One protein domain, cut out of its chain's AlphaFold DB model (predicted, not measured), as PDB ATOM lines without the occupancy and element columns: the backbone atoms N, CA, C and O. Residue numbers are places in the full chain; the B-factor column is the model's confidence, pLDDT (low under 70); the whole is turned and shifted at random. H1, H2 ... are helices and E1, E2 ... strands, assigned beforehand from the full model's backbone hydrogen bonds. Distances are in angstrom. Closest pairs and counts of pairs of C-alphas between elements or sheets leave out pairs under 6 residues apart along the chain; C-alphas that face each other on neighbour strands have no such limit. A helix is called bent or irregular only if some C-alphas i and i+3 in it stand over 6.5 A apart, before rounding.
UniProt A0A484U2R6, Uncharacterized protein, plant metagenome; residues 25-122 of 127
ATOM      1  N   PRO A  25     136.519 200.984 172.748       83.69
ATOM      2  CA  PRO A  25     137.659 201.754 172.253       83.69
ATOM      3  C   PRO A  25     138.467 202.401 173.390       83.69
ATOM      4  O   PRO A  25     137.905 202.881 174.376       83.69
ATOM      5  N   HIS A  26     139.793 202.470 173.241       85.88
ATOM      6  CA  HIS A  26     140.690 203.075 174.234       85.88
ATOM      7  C   HIS A  26     140.766 204.599 174.049       85.88
ATOM      8  O   HIS A  26     141.731 205.121 173.494       85.88
ATOM      9  N   TYR A  27     139.726 205.321 174.476       81.19
ATOM     10  CA  TYR A  27     139.640 206.777 174.292       81.19
ATOM     11  C   TYR A  27     140.622 207.576 175.156       81.19
ATOM     12  O   TYR A  27     141.069 208.639 174.736       81.19
ATOM     13  N   GLU A  28     140.955 207.075 176.345       81.25
ATOM     14  CA  GLU A  28     141.795 207.809 177.298       81.25
ATOM     15  C   GLU A  28     143.288 207.708 176.964       81.25
ATOM     16  O   GLU A  28     144.032 208.664 177.171       81.25
ATOM     17  N   TRP A  29     143.721 206.569 176.412       78.38
ATOM     18  CA  TRP A  29     145.132 206.272 176.148       78.38
ATOM     19  C   TRP A  29     145.310 205.455 174.860       78.38
ATOM     20  O   TRP A  29     145.687 204.280 174.918       78.38
ATOM     21  N   PRO A  30     145.026 206.036 173.679       87.50
ATOM     22  CA  PRO A  30     145.350 205.379 172.422       87.50
ATOM     23  C   PRO A  30     146.873 205.263 172.265       87.50
ATOM     24  O   PRO A  30     147.633 206.130 172.707       87.50
ATOM     25  N   TYR A  31     147.334 204.205 171.601       86.81
ATOM     26  CA  TYR A  31     148.742 204.095 171.237       86.81
ATOM     27  C   TYR A  31     149.127 205.230 170.274       86.81
ATOM     28  O   TYR A  31     148.327 205.592 169.404       86.81
ATOM     29  N   PRO A  32     150.349 205.785 170.379       89.56
ATOM     30  CA  PRO A  32     150.793 206.858 169.495       89.56
ATOM     31  C   PRO A  32     150.626 206.489 168.016       89.56
ATOM     32  O   PRO A  32     151.162 205.484 167.552       89.56
ATOM     33  N   GLY A  33     149.880 207.310 167.273       90.44
ATOM     34  CA  GLY A  33     149.641 207.110 165.840       90.44
ATOM     35  C   GLY A  33     148.532 206.113 165.481       90.44
ATOM     36  O   GLY A  33     148.323 205.873 164.294       90.44
ATOM     37  N   LEU A  34     147.803 205.559 166.458       90.88
ATOM     38  CA  LEU A  34     146.641 204.695 166.227       90.88
ATOM     39  C   LEU A  34     145.337 205.362 166.674       90.88
ATOM     40  O   LEU A  34     145.312 206.192 167.582       90.88
ATOM     41  N   SER A  35     144.225 204.971 166.047       93.12
ATOM     42  CA  SER A  35     142.895 205.338 166.535       93.12
ATOM     43  C   SER A  35     142.598 204.641 167.877       93.12
ATOM     44  O   SER A  35     143.212 203.611 168.188       93.12
ATOM     45  N   PRO A  36     141.636 205.141 168.677       93.19
ATOM     46  CA  PRO A  36     141.170 204.451 169.885       93.19
ATOM     47  C   PRO A  36     140.722 203.006 169.630       93.19
ATOM     48  O   PRO A  36     140.964 202.123 170.451       93.19
ATOM     49  N   GLU A  37     140.100 202.751 168.478       93.31
ATOM     50  CA  GLU A  37     139.663 201.411 168.077       93.31
ATOM     51  C   GLU A  37     140.837 200.505 167.713       93.31
ATOM     52  O   GLU A  37     140.898 199.371 168.175       93.31
ATOM     53  N   ASP A  38     141.788 200.993 166.913       93.56
ATOM     54  CA  ASP A  38     142.975 200.216 166.545       93.56
ATOM     55  C   ASP A  38     143.845 199.919 167.768       93.56
ATOM     56  O   ASP A  38     144.425 198.839 167.870       93.56
ATOM     57  N   SER A  39     143.880 200.845 168.726       94.06
ATOM     58  CA  SER A  39     144.545 200.646 170.012       94.06
ATOM     59  C   SER A  39     143.852 199.573 170.847       94.06
ATOM     60  O   SER A  39     144.528 198.708 171.402       94.06
ATOM     61  N   ALA A  40     142.516 199.576 170.884       94.00
ATOM     62  CA  ALA A  40     141.744 198.537 171.555       94.00
ATOM     63  C   ALA A  40     141.931 197.164 170.890       94.00
ATOM     64  O   ALA A  40     142.159 196.182 171.589       94.00
ATOM     65  N   ARG A  41     141.926 197.085 169.550       95.62
ATOM     66  CA  ARG A  41     142.196 195.835 168.811       95.62
ATOM     67  C   ARG A  41     143.594 195.298 169.108       95.62
ATOM     68  O   ARG A  41     143.735 194.113 169.387       95.62
ATOM     69  N   ALA A  42     144.610 196.162 169.084       94.06
ATOM     70  CA  ALA A  42     145.989 195.784 169.395       94.06
ATOM     71  C   ALA A  42     146.165 195.356 170.864       94.06
ATOM     72  O   ALA A  42     146.913 194.426 171.161       94.06
ATOM     73  N   GLY A  43     145.462 196.006 171.795       93.94
ATOM     74  CA  GLY A  43     145.405 195.574 173.192       93.94
ATOM     75  C   GLY A  43     144.738 194.205 173.344       93.94
ATOM     76  O   GLY A  43     145.278 193.327 174.013       93.94
ATOM     77  N   LEU A  44     143.606 193.999 172.666       95.88
ATOM     78  CA  LEU A  44     142.863 192.742 172.696       95.88
ATOM     79  C   LEU A  44     143.664 191.586 172.086       95.88
ATOM     80  O   LEU A  44     143.691 190.510 172.679       95.88
ATOM     81  N   SER A  45     144.377 191.795 170.973       96.31
ATOM     82  CA  SER A  45     145.243 190.758 170.388       96.31
ATOM     83  C   SER A  45     146.382 190.343 171.329       96.31
ATOM     84  O   SER A  45     146.834 189.208 171.293       96.31
ATOM     85  N   GLY A  46     146.836 191.234 172.213       93.88
ATOM     86  CA  GLY A  46     147.834 190.914 173.240       93.88
ATOM     87  C   GLY A  46     147.261 190.344 174.544       93.88
ATOM     88  O   GLY A  46     148.022 190.070 175.472       93.88
ATOM     89  N   SER A  47     145.939 190.210 174.659       95.12
ATOM     90  CA  SER A  47     145.271 189.869 175.918       95.12
ATOM     91  C   SER A  47     145.312 188.372 176.245       95.12
ATOM     92  O   SER A  47     145.455 187.507 175.379       95.12
ATOM     93  N   SER A  48     145.117 188.050 177.527       94.81
ATOM     94  CA  SER A  48     144.896 186.670 177.967       94.81
ATOM     95  C   SER A  48     143.605 186.079 177.402       94.81
ATOM     96  O   SER A  48     143.559 184.879 177.154       94.81
ATOM     97  N   GLU A  49     142.580 186.901 177.172       95.31
ATOM     98  CA  GLU A  49     141.307 186.480 176.583       95.31
ATOM     99  C   GLU A  49     141.509 185.933 175.168       95.31
ATOM    100  O   GLU A  49     141.106 184.810 174.871       95.31
ATOM    101  N   TYR A  50     142.225 186.669 174.316       97.38
ATOM    102  CA  TYR A  50     142.511 186.193 172.967       97.38
ATOM    103  C   TYR A  50     143.450 184.978 172.961       97.38
ATOM    104  O   TYR A  50     143.257 184.043 172.183       97.38
ATOM    105  N   ALA A  51     144.414 184.920 173.887       97.44
ATOM    106  CA  ALA A  51     145.244 183.730 174.058       97.44
ATOM    107  C   ALA A  51     144.407 182.479 174.397       97.44
ATOM    108  O   ALA A  51     144.676 181.406 173.860       97.44
ATOM    109  N   GLN A  52     143.363 182.608 175.228       96.56
ATOM    110  CA  GLN A  52     142.446 181.501 175.537       96.56
ATOM    111  C   GLN A  52     141.652 181.037 174.314       96.56
ATOM    112  O   GLN A  52     141.418 179.844 174.154       96.56
ATOM    113  N   VAL A  53     141.289 181.948 173.411       97.75
ATOM    114  CA  VAL A  53     140.608 181.609 172.150       97.75
ATOM    115  C   VAL A  53     141.536 180.820 171.230       97.75
ATOM    116  O   VAL A  53     141.124 179.811 170.655       97.75
ATOM    117  N   ILE A  54     142.802 181.230 171.127       98.00
ATOM    118  CA  ILE A  54     143.823 180.494 170.373       98.00
ATOM    119  C   ILE A  54     144.026 179.092 170.964       98.00
ATOM    120  O   ILE A  54     143.999 178.108 170.227       98.00
ATOM    121  N   ILE A  55     144.165 178.981 172.287       97.19
ATOM    122  CA  ILE A  55     144.301 177.696 172.992       97.19
ATOM    123  C   ILE A  55     143.079 176.805 172.739       97.19
ATOM    124  O   ILE A  55     143.237 175.651 172.344       97.19
ATOM    125  N   ALA A  56     141.867 177.340 172.893       96.38
ATOM    126  CA  ALA A  56     140.632 176.611 172.618       96.38
ATOM    127  C   ALA A  56     140.565 176.137 171.159       96.38
ATOM    128  O   ALA A  56     140.121 175.026 170.893       96.38
ATOM    129  N   THR A  57     141.068 176.941 170.218       97.12
ATOM    130  CA  THR A  57     141.132 176.582 168.795       97.12
ATOM    131  C   THR A  57     142.105 175.425 168.556       97.12
ATOM    132  O   THR A  57     141.775 174.493 167.826       97.12
ATOM    133  N   ILE A  58     143.278 175.435 169.198       96.12
ATOM    134  CA  ILE A  58     144.246 174.329 169.117       96.12
ATOM    135  C   ILE A  58     143.632 173.034 169.664       96.12
ATOM    136  O   ILE A  58     143.719 171.990 169.018       96.12
ATOM    137  N   LEU A  59     142.965 173.105 170.818       94.31
ATOM    138  CA  LEU A  59     142.357 171.943 171.473       94.31
ATOM    139  C   LEU A  59     141.109 171.415 170.747       94.31
ATOM    140  O   LEU A  59     140.869 170.211 170.756       94.31
ATOM    141  N   ALA A  60     140.326 172.285 170.105       93.81
ATOM    142  CA  ALA A  60     139.156 171.889 169.319       93.81
ATOM    143  C   ALA A  60     139.537 171.215 167.987       93.81
ATOM    144  O   ALA A  60     138.746 170.456 167.424       93.81
ATOM    145  N   TYR A  61     140.742 171.482 167.472       93.06
ATOM    146  CA  TYR A  61     141.194 171.012 166.162       93.06
ATOM    147  C   TYR A  61     142.606 170.397 166.204       93.06
ATOM    148  O   TYR A  61     143.478 170.831 165.444       93.06
ATOM    149  N   PRO A  62     142.841 169.356 167.026       89.31
ATOM    150  CA  PRO A  62     144.175 168.798 167.278       89.31
ATOM    151  C   PRO A  62     144.913 168.353 166.002       89.31
ATOM    152  O   PRO A  62     146.121 168.539 165.892       89.31
ATOM    153  N   ASP A  63     144.185 167.844 165.003       90.31
ATOM    154  CA  ASP A  63     144.762 167.344 163.744       90.31
ATOM    155  C   ASP A  63     144.956 168.428 162.670       90.31
ATOM    156  O   ASP A  63     145.523 168.170 161.607       90.31
ATOM    157  N   ARG A  64     144.437 169.641 162.899       91.44
ATOM    158  CA  ARG A  64     144.428 170.728 161.904       91.44
ATOM    159  C   ARG A  64     145.146 171.984 162.378       91.44
ATOM    160  O   ARG A  64     145.516 172.790 161.536       91.44
ATOM    161  N   ALA A  65     145.328 172.157 163.682       90.81
ATOM    162  CA  ALA A  65     145.914 173.331 164.320       90.81
ATOM    163  C   ALA A  65     147.412 173.145 164.634       90.81
ATOM    164  O   ALA A  65     147.872 173.472 165.725       90.81
ATOM    165  N   GLY A  66     148.180 172.599 163.688       93.25
ATOM    166  CA  GLY A  66     149.595 172.271 163.887       93.25
ATOM    167  C   GLY A  66     150.546 173.468 163.815       93.25
ATOM    168  O   GLY A  66     151.669 173.365 164.301       93.25
ATOM    169  N   THR A  67     150.124 174.597 163.237       97.38
ATOM    170  CA  THR A  67     150.927 175.829 163.137       97.38
ATOM    171  C   THR A  67     150.118 177.089 163.441       97.38
ATOM    172  O   THR A  67     148.893 177.088 163.342       97.38
ATOM    173  N   ASP A  68     150.786 178.198 163.761       97.00
ATOM    174  CA  ASP A  68     150.163 179.522 163.936       97.00
ATOM    175  C   ASP A  68     149.323 179.980 162.737       97.00
ATOM    176  O   ASP A  68     148.221 180.499 162.917       97.00
ATOM    177  N   ALA A  69     149.787 179.737 161.512       97.00
ATOM    178  CA  ALA A  69     149.016 180.025 160.304       97.00
ATOM    179  C   ALA A  69     147.742 179.165 160.206       97.00
ATOM    180  O   ALA A  69     146.675 179.660 159.837       97.00
ATOM    181  N   GLN A  70     147.833 177.880 160.557       98.12
ATOM    182  CA  GLN A  70     146.682 176.977 160.551       98.12
ATOM    183  C   GLN A  70     145.673 177.329 161.648       98.12
ATOM    184  O   GLN A  70     144.470 177.349 161.395       98.12
ATOM    185  N   VAL A  71     146.154 177.671 162.842       97.88
ATOM    186  CA  VAL A  71     145.325 178.175 163.941       97.88
ATOM    187  C   VAL A  71     144.591 179.441 163.519       97.88
ATOM    188  O   VAL A  71     143.376 179.516 163.681       97.88
ATOM    189  N   LEU A  72     145.286 180.411 162.913       98.19
ATOM    190  CA  LEU A  72     144.656 181.631 162.403       98.19
ATOM    191  C   LEU A  72     143.541 181.313 161.398       98.19
ATOM    192  O   LEU A  72     142.475 181.922 161.447       98.19
ATOM    193  N   ALA A  73     143.749 180.334 160.514       97.81
ATOM    194  CA  ALA A  73     142.722 179.903 159.570       97.81
ATOM    195  C   ALA A  73     141.496 179.277 160.265       97.81
ATOM    196  O   ALA A  73     140.378 179.437 159.773       97.81
ATOM    197  N   LEU A  74     141.688 178.619 161.410       97.50
ATOM    198  CA  LEU A  74     140.643 177.951 162.194       97.50
ATOM    199  C   LEU A  74     139.925 178.860 163.196       97.50
ATOM    200  O   LEU A  74     138.875 178.469 163.701       97.50
ATOM    201  N   LEU A  75     140.450 180.059 163.468       97.19
ATOM    202  CA  LEU A  75     139.792 181.002 164.370       97.19
ATOM    203  C   LEU A  75     138.358 181.318 163.910       97.19
ATOM    204  O   LEU A  75     138.116 181.437 162.699       97.19
ATOM    205  N   PRO A  76     137.424 181.526 164.851       96.62
ATOM    206  CA  PRO A  76     136.083 181.999 164.535       96.62
ATOM    207  C   PRO A  76     136.078 183.305 163.719       96.62
ATOM    208  O   PRO A  76     136.920 184.192 163.902       96.62
ATOM    209  N   ASP A  77     135.118 183.436 162.803       97.50
ATOM    210  CA  ASP A  77     135.040 184.581 161.883       97.50
ATOM    211  C   ASP A  77     134.720 185.907 162.586       97.50
ATOM    212  O   ASP A  77     135.105 186.973 162.103       97.50
ATOM    213  N   ASP A  78     134.020 185.862 163.718       97.56
ATOM    214  CA  ASP A  78     133.762 187.028 164.562       97.56
ATOM    215  C   ASP A  78     135.063 187.573 165.171       97.56
ATOM    216  O   ASP A  78     135.309 188.775 165.072       97.56
ATOM    217  N   TRP A  79     135.946 186.706 165.674       97.88
ATOM    218  CA  TRP A  79     137.280 187.079 166.155       97.88
ATOM    219  C   TRP A  79     138.160 187.658 165.044       97.88
ATOM    220  O   TRP A  79     138.768 188.716 165.225       97.88
ATOM    221  N   LYS A  80     138.184 187.021 163.865       97.50
ATOM    222  CA  LYS A  80     138.919 187.540 162.695       97.50
ATOM    223  C   LYS A  80     138.412 188.919 162.277       97.50
ATOM    224  O   LYS A  80     139.210 189.801 161.974       97.50
ATOM    225  N   ARG A  81     137.092 189.126 162.273       96.94
ATOM    226  CA  ARG A  81     136.474 190.412 161.917       96.94
ATOM    227  C   ARG A  81     136.754 191.489 162.961       96.94
ATOM    228  O   ARG A  81     137.020 192.627 162.587       96.94
ATOM    229  N   LEU A  82     136.701 191.132 164.243       96.88
ATOM    230  CA  LEU A  82     136.958 192.038 165.359       96.88
ATOM    231  C   LEU A  82     138.401 192.562 165.339       96.88
ATOM    232  O   LEU A  82     138.622 193.771 165.434       96.88
ATOM    233  N   LEU A  83     139.372 191.658 165.195       96.62
ATOM    234  CA  LEU A  83     140.799 191.981 165.249       96.62
ATOM    235  C   LEU A  83     141.357 192.477 163.909       96.62
ATOM    236  O   LEU A  83     142.295 193.275 163.880       96.62
ATOM    237  N   GLY A  84     140.790 192.042 162.783       95.31
ATOM    238  CA  GLY A  84     141.238 192.440 161.453       95.31
ATOM    239  C   GLY A  84     142.729 192.161 161.251       95.31
ATOM    240  O   GLY A  84     143.196 191.037 161.417       95.31
ATOM    241  N   ARG A  85     143.498 193.202 160.913       94.12
ATOM    242  CA  ARG A  85     144.932 193.081 160.589       94.12
ATOM    243  C   ARG A  85     145.820 192.613 161.747       94.12
ATOM    244  O   ARG A  85     146.955 192.233 161.491       94.12
ATOM    245  N   VAL A  86     145.348 192.701 162.994       95.50
ATOM    246  CA  VAL A  86     146.121 192.268 164.172       95.50
ATOM    247  C   VAL A  86     145.755 190.854 164.632       95.50
ATOM    248  O   VAL A  86     146.265 190.400 165.649       95.50
ATOM    249  N   ALA A  87     144.889 190.143 163.902       97.31
ATOM    250  CA  ALA A  87     144.594 188.743 164.187       97.31
ATOM    251  C   ALA A  87     145.826 187.859 163.931       97.31
ATOM    252  O   ALA A  87     146.460 187.937 162.879       97.31
ATOM    253  N   HIS A  88     146.135 186.977 164.877       97.81
ATOM    254  CA  HIS A  88     147.201 185.979 164.767       97.81
ATOM    255  C   HIS A  88     146.795 184.672 165.451       97.81
ATOM    256  O   HIS A  88     145.943 184.669 166.335       97.81
ATOM    257  N   GLY A  89     147.411 183.558 165.055       96.38
ATOM    258  CA  GLY A  89     147.220 182.247 165.685       96.38
ATOM    259  C   GLY A  89     148.358 181.863 166.631       96.38
ATOM    260  O   GLY A  89     148.645 180.680 166.792       96.38
ATOM    261  N   SER A  90     149.070 182.854 167.176       97.31
ATOM    262  CA  SER A  90     150.282 182.648 167.977       97.31
ATOM    263  C   SER A  90     150.066 182.703 169.490       97.31
ATOM    264  O   SER A  90     149.480 183.654 170.001       97.31
ATOM    265  N   ILE A  91     150.607 181.710 170.200       97.44
ATOM    266  CA  ILE A  91     150.794 181.705 171.660       97.44
ATOM    267  C   ILE A  91     152.238 181.333 172.001       97.44
ATOM    268  O   ILE A  91     152.912 180.661 171.224       97.44
ATOM    269  N   CYS A  92     152.724 181.746 173.170       95.12
ATOM    270  CA  CYS A  92     154.042 181.347 173.664       95.12
ATOM    271  C   CYS A  92     153.979 180.082 174.540       95.12
ATOM    272  O   CYS A  92     152.915 179.708 175.037       95.12
ATOM    273  N   ASP A  93     155.132 179.449 174.799       94.31
ATOM    274  CA  ASP A  93     155.223 178.230 175.632       94.31
ATOM    275  C   ASP A  93     154.571 178.410 177.013       94.31
ATOM    276  O   ASP A  93     153.850 177.539 177.491       94.31
ATOM    277  N   ARG A  94     154.737 179.589 177.632       94.50
ATOM    278  CA  ARG A  94     154.126 179.906 178.933       94.50
ATOM    279  C   ARG A  94     152.594 179.851 178.896       94.50
ATOM    280  O   ARG A  94     151.990 179.520 179.912       94.50
ATOM    281  N   GLN A  95     151.982 180.205 177.768       96.19
ATOM    282  CA  GLN A  95     150.532 180.158 177.578       96.19
ATOM    283  C   GLN A  95     150.058 178.742 177.228       96.19
ATOM    284  O   GLN A  95     149.009 178.336 177.706       96.19
ATOM    285  N   GLY A  96     150.822 177.986 176.430       94.44
ATOM    286  CA  GLY A  96     150.444 176.636 175.994       94.44
ATOM    287  C   GLY A  96     150.634 175.549 177.056       94.44
ATOM    288  O   GLY A  96     149.768 174.688 177.223       94.44
ATOM    289  N   ARG A  97     151.731 175.603 177.824       94.38
ATOM    290  CA  ARG A  97     152.116 174.543 178.772       94.38
ATOM    291  C   ARG A  97     151.024 174.168 179.788       94.38
ATOM    292  O   ARG A  97     150.813 172.972 179.968       94.38
ATOM    293  N   PRO A  98     150.302 175.112 180.430       94.06
ATOM    294  CA  PRO A  98     149.225 174.769 181.368       94.06
ATOM    295  C   PRO A  98     148.073 173.964 180.751       94.06
ATOM    296  O   PRO A  98     147.284 173.378 181.481       94.06
ATOM    297  N   HIS A  99     147.973 173.941 179.421       92.44
ATOM    298  CA  HIS A  99     146.930 173.253 178.663       92.44
ATOM    299  C   HIS A  99     147.456 172.005 177.937       92.44
ATOM    300  O   HIS A  99     146.781 171.483 177.055       92.44
ATOM    301  N   GLY A 100     148.671 171.546 178.267       93.75
ATOM    302  CA  GLY A 100     149.291 170.405 177.598       93.75
ATOM    303  C   GLY A 100     149.637 170.687 176.134       93.75
ATOM    304  O   GLY A 100     149.579 169.780 175.313       93.75
ATOM    305  N   ILE A 101     149.956 171.938 175.780       95.31
ATOM    306  CA  ILE A 101     150.366 172.319 174.424       95.31
ATOM    307  C   ILE A 101     151.854 172.664 174.438       95.31
ATOM    308  O   ILE A 101     152.266 173.657 175.039       95.31
ATOM    309  N   ALA A 102     152.653 171.869 173.733       95.69
ATOM    310  CA  ALA A 102     154.038 172.192 173.429       95.69
ATOM    311  C   ALA A 102     154.102 173.177 172.255       95.69
ATOM    312  O   ALA A 102     153.479 172.950 171.212       95.69
ATOM    313  N   VAL A 103     154.878 174.251 172.423       96.31
ATOM    314  CA  VAL A 103     155.095 175.285 171.402       96.31
ATOM    315  C   VAL A 103     156.542 175.230 170.918       96.31
ATOM    316  O   VAL A 103     157.472 175.465 171.689       96.31
ATOM    317  N   THR A 104     156.741 174.980 169.626       96.50
ATOM    318  CA  THR A 104     158.072 174.899 169.006       96.50
ATOM    319  C   THR A 104     158.269 176.042 168.019       96.50
ATOM    320  O   THR A 104     157.432 176.263 167.149       96.50
ATOM    321  N   HIS A 105     159.400 176.741 168.115       94.56
ATOM    322  CA  HIS A 105     159.821 177.695 167.088       94.56
ATOM    323  C   HIS A 105     160.539 176.940 165.973       94.56
ATOM    324  O   HIS A 105     161.606 176.370 166.198       94.56
ATOM    325  N   VAL A 106     159.958 176.934 164.775       93.75
ATOM    326  CA  VAL A 106     160.534 176.270 163.606       93.75
ATOM    327  C   VAL A 106     161.091 177.330 162.666       93.75
ATOM    328  O   VAL A 106     160.339 178.083 162.046       93.75
ATOM    329  N   THR A 107     162.416 177.393 162.579       92.38
ATOM    330  CA  THR A 107     163.163 178.311 161.715       92.38
ATOM    331  C   THR A 107     163.482 177.664 160.372       92.38
ATOM    332  O   THR A 107     163.920 176.516 160.326       92.38
ATOM    333  N   HIS A 108     163.314 178.417 159.289       89.19
ATOM    334  CA  HIS A 108     163.641 177.996 157.927       89.19
ATOM    335  C   HIS A 108     164.901 178.718 157.445       89.19
ATOM    336  O   HIS A 108     164.942 179.949 157.450       89.19
ATOM    337  N   GLU A 109     165.919 177.967 157.020       89.19
ATOM    338  CA  GLU A 109     167.163 178.525 156.471       89.19
ATOM    339  C   GLU A 109     167.054 178.807 154.960       89.19
ATOM    340  O   GLU A 109     166.367 178.091 154.230       89.19
ATOM    341  N   GLY A 110     167.759 179.841 154.479       81.31
ATOM    342  CA  GLY A 110     167.868 180.203 153.055       81.31
ATOM    343  C   GLY A 110     167.377 181.621 152.704       81.31
ATOM    344  O   GLY A 110     166.946 182.370 153.583       81.31
ATOM    345  N   PRO A 111     167.461 182.038 151.423       69.00
ATOM    346  CA  PRO A 111     166.954 183.335 150.972       69.00
ATOM    347  C   PRO A 111     165.429 183.410 151.138       69.00
ATOM    348  O   PRO A 111     164.702 182.610 150.555       69.00
ATOM    349  N   GLY A 112     164.948 184.366 151.939       74.38
ATOM    350  CA  GLY A 112     163.545 184.415 152.375       74.38
ATOM    351  C   GLY A 112     163.256 183.600 153.641       74.38
ATOM    352  O   GLY A 112     162.090 183.361 153.950       74.38
ATOM    353  N   GLY A 113     164.301 183.178 154.360       77.44
ATOM    354  CA  GLY A 113     164.193 182.493 155.641       77.44
ATOM    355  C   GLY A 113     163.299 183.244 156.628       77.44
ATOM    356  O   GLY A 113     163.266 184.474 156.675       77.44
ATOM    357  N   GLY A 114     162.550 182.479 157.408       87.44
ATOM    358  CA  GLY A 114     161.562 182.970 158.358       87.44
ATOM    359  C   GLY A 114     161.341 181.941 159.453       87.44
ATOM    360  O   GLY A 114     162.084 180.966 159.568       87.44
ATOM    361  N   PHE A 115     160.309 182.135 160.258       92.62
ATOM    362  CA  PHE A 115     159.924 181.158 161.265       92.62
ATOM    363  C   PHE A 115     158.410 181.012 161.313       92.62
ATOM    364  O   PHE A 115     157.675 181.878 160.844       92.62
ATOM    365  N   HIS A 116     157.967 179.906 161.890       94.50
ATOM    366  CA  HIS A 116     156.591 179.735 162.329       94.50
ATOM    367  C   HIS A 116     156.573 179.056 163.694       94.50
ATOM    368  O   HIS A 116     157.565 178.449 164.119       94.50
ATOM    369  N   LEU A 117     155.439 179.165 164.379       96.75
ATOM    370  CA  LEU A 117     155.182 178.385 165.581       96.75
ATOM    371  C   LEU A 117     154.467 177.098 165.201       96.75
ATOM    372  O   LEU A 117     153.494 177.126 164.450       96.75
ATOM    373  N   ALA A 118     154.951 175.985 165.741       96.88
ATOM    374  CA  ALA A 118     154.300 174.691 165.655       96.88
ATOM    375  C   ALA A 118     153.727 174.296 167.019       96.88
ATOM    376  O   ALA A 118     154.357 174.530 168.054       96.88
ATOM    377  N   TYR A 119     152.553 173.669 167.006       96.44
ATOM    378  CA  TYR A 119     151.830 173.239 168.198       96.44
ATOM    379  C   TYR A 119     151.655 171.734 168.217       96.44
ATOM    380  O   TYR A 119     151.315 171.116 167.209       96.44
ATOM    381  N   ARG A 120     151.852 171.144 169.395       94.12
ATOM    382  CA  ARG A 120     151.581 169.730 169.631       94.12
ATOM    383  C   ARG A 120     150.938 169.547 170.993       94.12
ATOM    384  O   ARG A 120     151.498 169.986 171.993       94.12
ATOM    385  N   ILE A 121     149.799 168.865 171.032       91.94
ATOM    386  CA  ILE A 121     149.185 168.454 172.294       91.94
ATOM    387  C   ILE A 121     149.991 167.277 172.853       91.94
ATOM    388  O   ILE A 121     150.252 166.297 172.153       91.94
ATOM    389  N   THR A 122     150.441 167.411 174.093       86.81
ATOM    390  CA  THR A 122     151.173 166.390 174.843       86.81
ATOM    391  C   THR A 122     150.194 165.604 175.706       86.81
ATOM    392  O   THR A 122     149.340 166.202 176.355       86.81
TER     393      THR A 122
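This is residues 25 to 122 of the 127 residues of an uncharacterized protein of plant metagenome (UniProt A0A484U2R6). A long two-stranded hairpin, E1 and E2, stands at one end of an angled line of two helices, H1 and then H2, so the outline is roughly an L. H3 and H5 pack on H2 beside the hairpin's base, H3 on residues 54 to 58 of H2 and by E2, H5 on residues 51 to 55 of H2 and by E1, while H4 crosses H1 farther from the hairpin. The printed part has 98 residues, with five named helices and then two strands, H1 H2 H3 H4 H5 E1 E2; the sheet, E1 - E2, is antiparallel and the class is mixed, helices and strands. The whole is only just compact, close to loose, with a radius of gyration of the C-alphas of 14.8 A and spans of 42 by 35 by 24 A.

Find C-alpha 101 at (150.366, 172.319, 174.424); from there E1, residues 101 to 107, runs 19.0 A. E2, residues 115 to 121, returns over 20.0 A to C-alpha 121 at (149.185, 168.454, 172.294). H2, residues 48 to 60, is the longest helix at 18.1 A. Look for H1, residues 36 to 45, from C-alpha 36 at (141.170, 204.451, 169.885); it is 14.3 A long. H3 is residues 68 to 74, 9.8 A. H4, residues 77 to 86, 13.7 A, is irregular: C-alphas 82 and 85 are 9.4 A apart. H5, residues 93 to 99, 10.1 A, is only just irregular: C-alphas 95 and 98 are 6.7 A apart.

Begin at the hairpin of E1 and E2, antiparallel at 156 degrees; N 102 and O 120 are 2.8 A apart and N 118 and O 104 2.9 A, within hydrogen-bond range. The closest C-alphas of H3 and E2, Asp 68 and Leu 117, are 5.4 A apart; those of H5 and E1, Asp 93 and Val 103, 5.2 A. H2 touches H3 with residues 54 to 58 alone, about perpendicular at 76 degrees, closest at C-alphas 58 and 71, 6.5 A. H2 and H5 only just touch, with 3 pairs of C-alphas within 8 A, the closest those of Ile 55 and Gly 96, 6.9 A. H1 and H2 are close but not clearly touching, at a steep tilt of 47 degrees, closest at C-alphas 44 and 50, 6.6 A. H1 touches H4 about perpendicular, at 74 degrees, closest at C-alphas 41 and 83, 5.4 A; H2 and H4 are apart. Every O i to N i+4 pair is within hydrogen-bond range in H1, H2 and H3, but 4 of 6 in H4 and 1 of 3 in H5, where 2 of 4 O i to N i+3 pairs are.

The two C-alphas farthest apart, those of Glu 28 and Gly 110, are 45.1 A apart. The printed part has no cut and no long link. Mean pLDDT of the printed part is 93.3; look at Pro 111 for the one residue under 70.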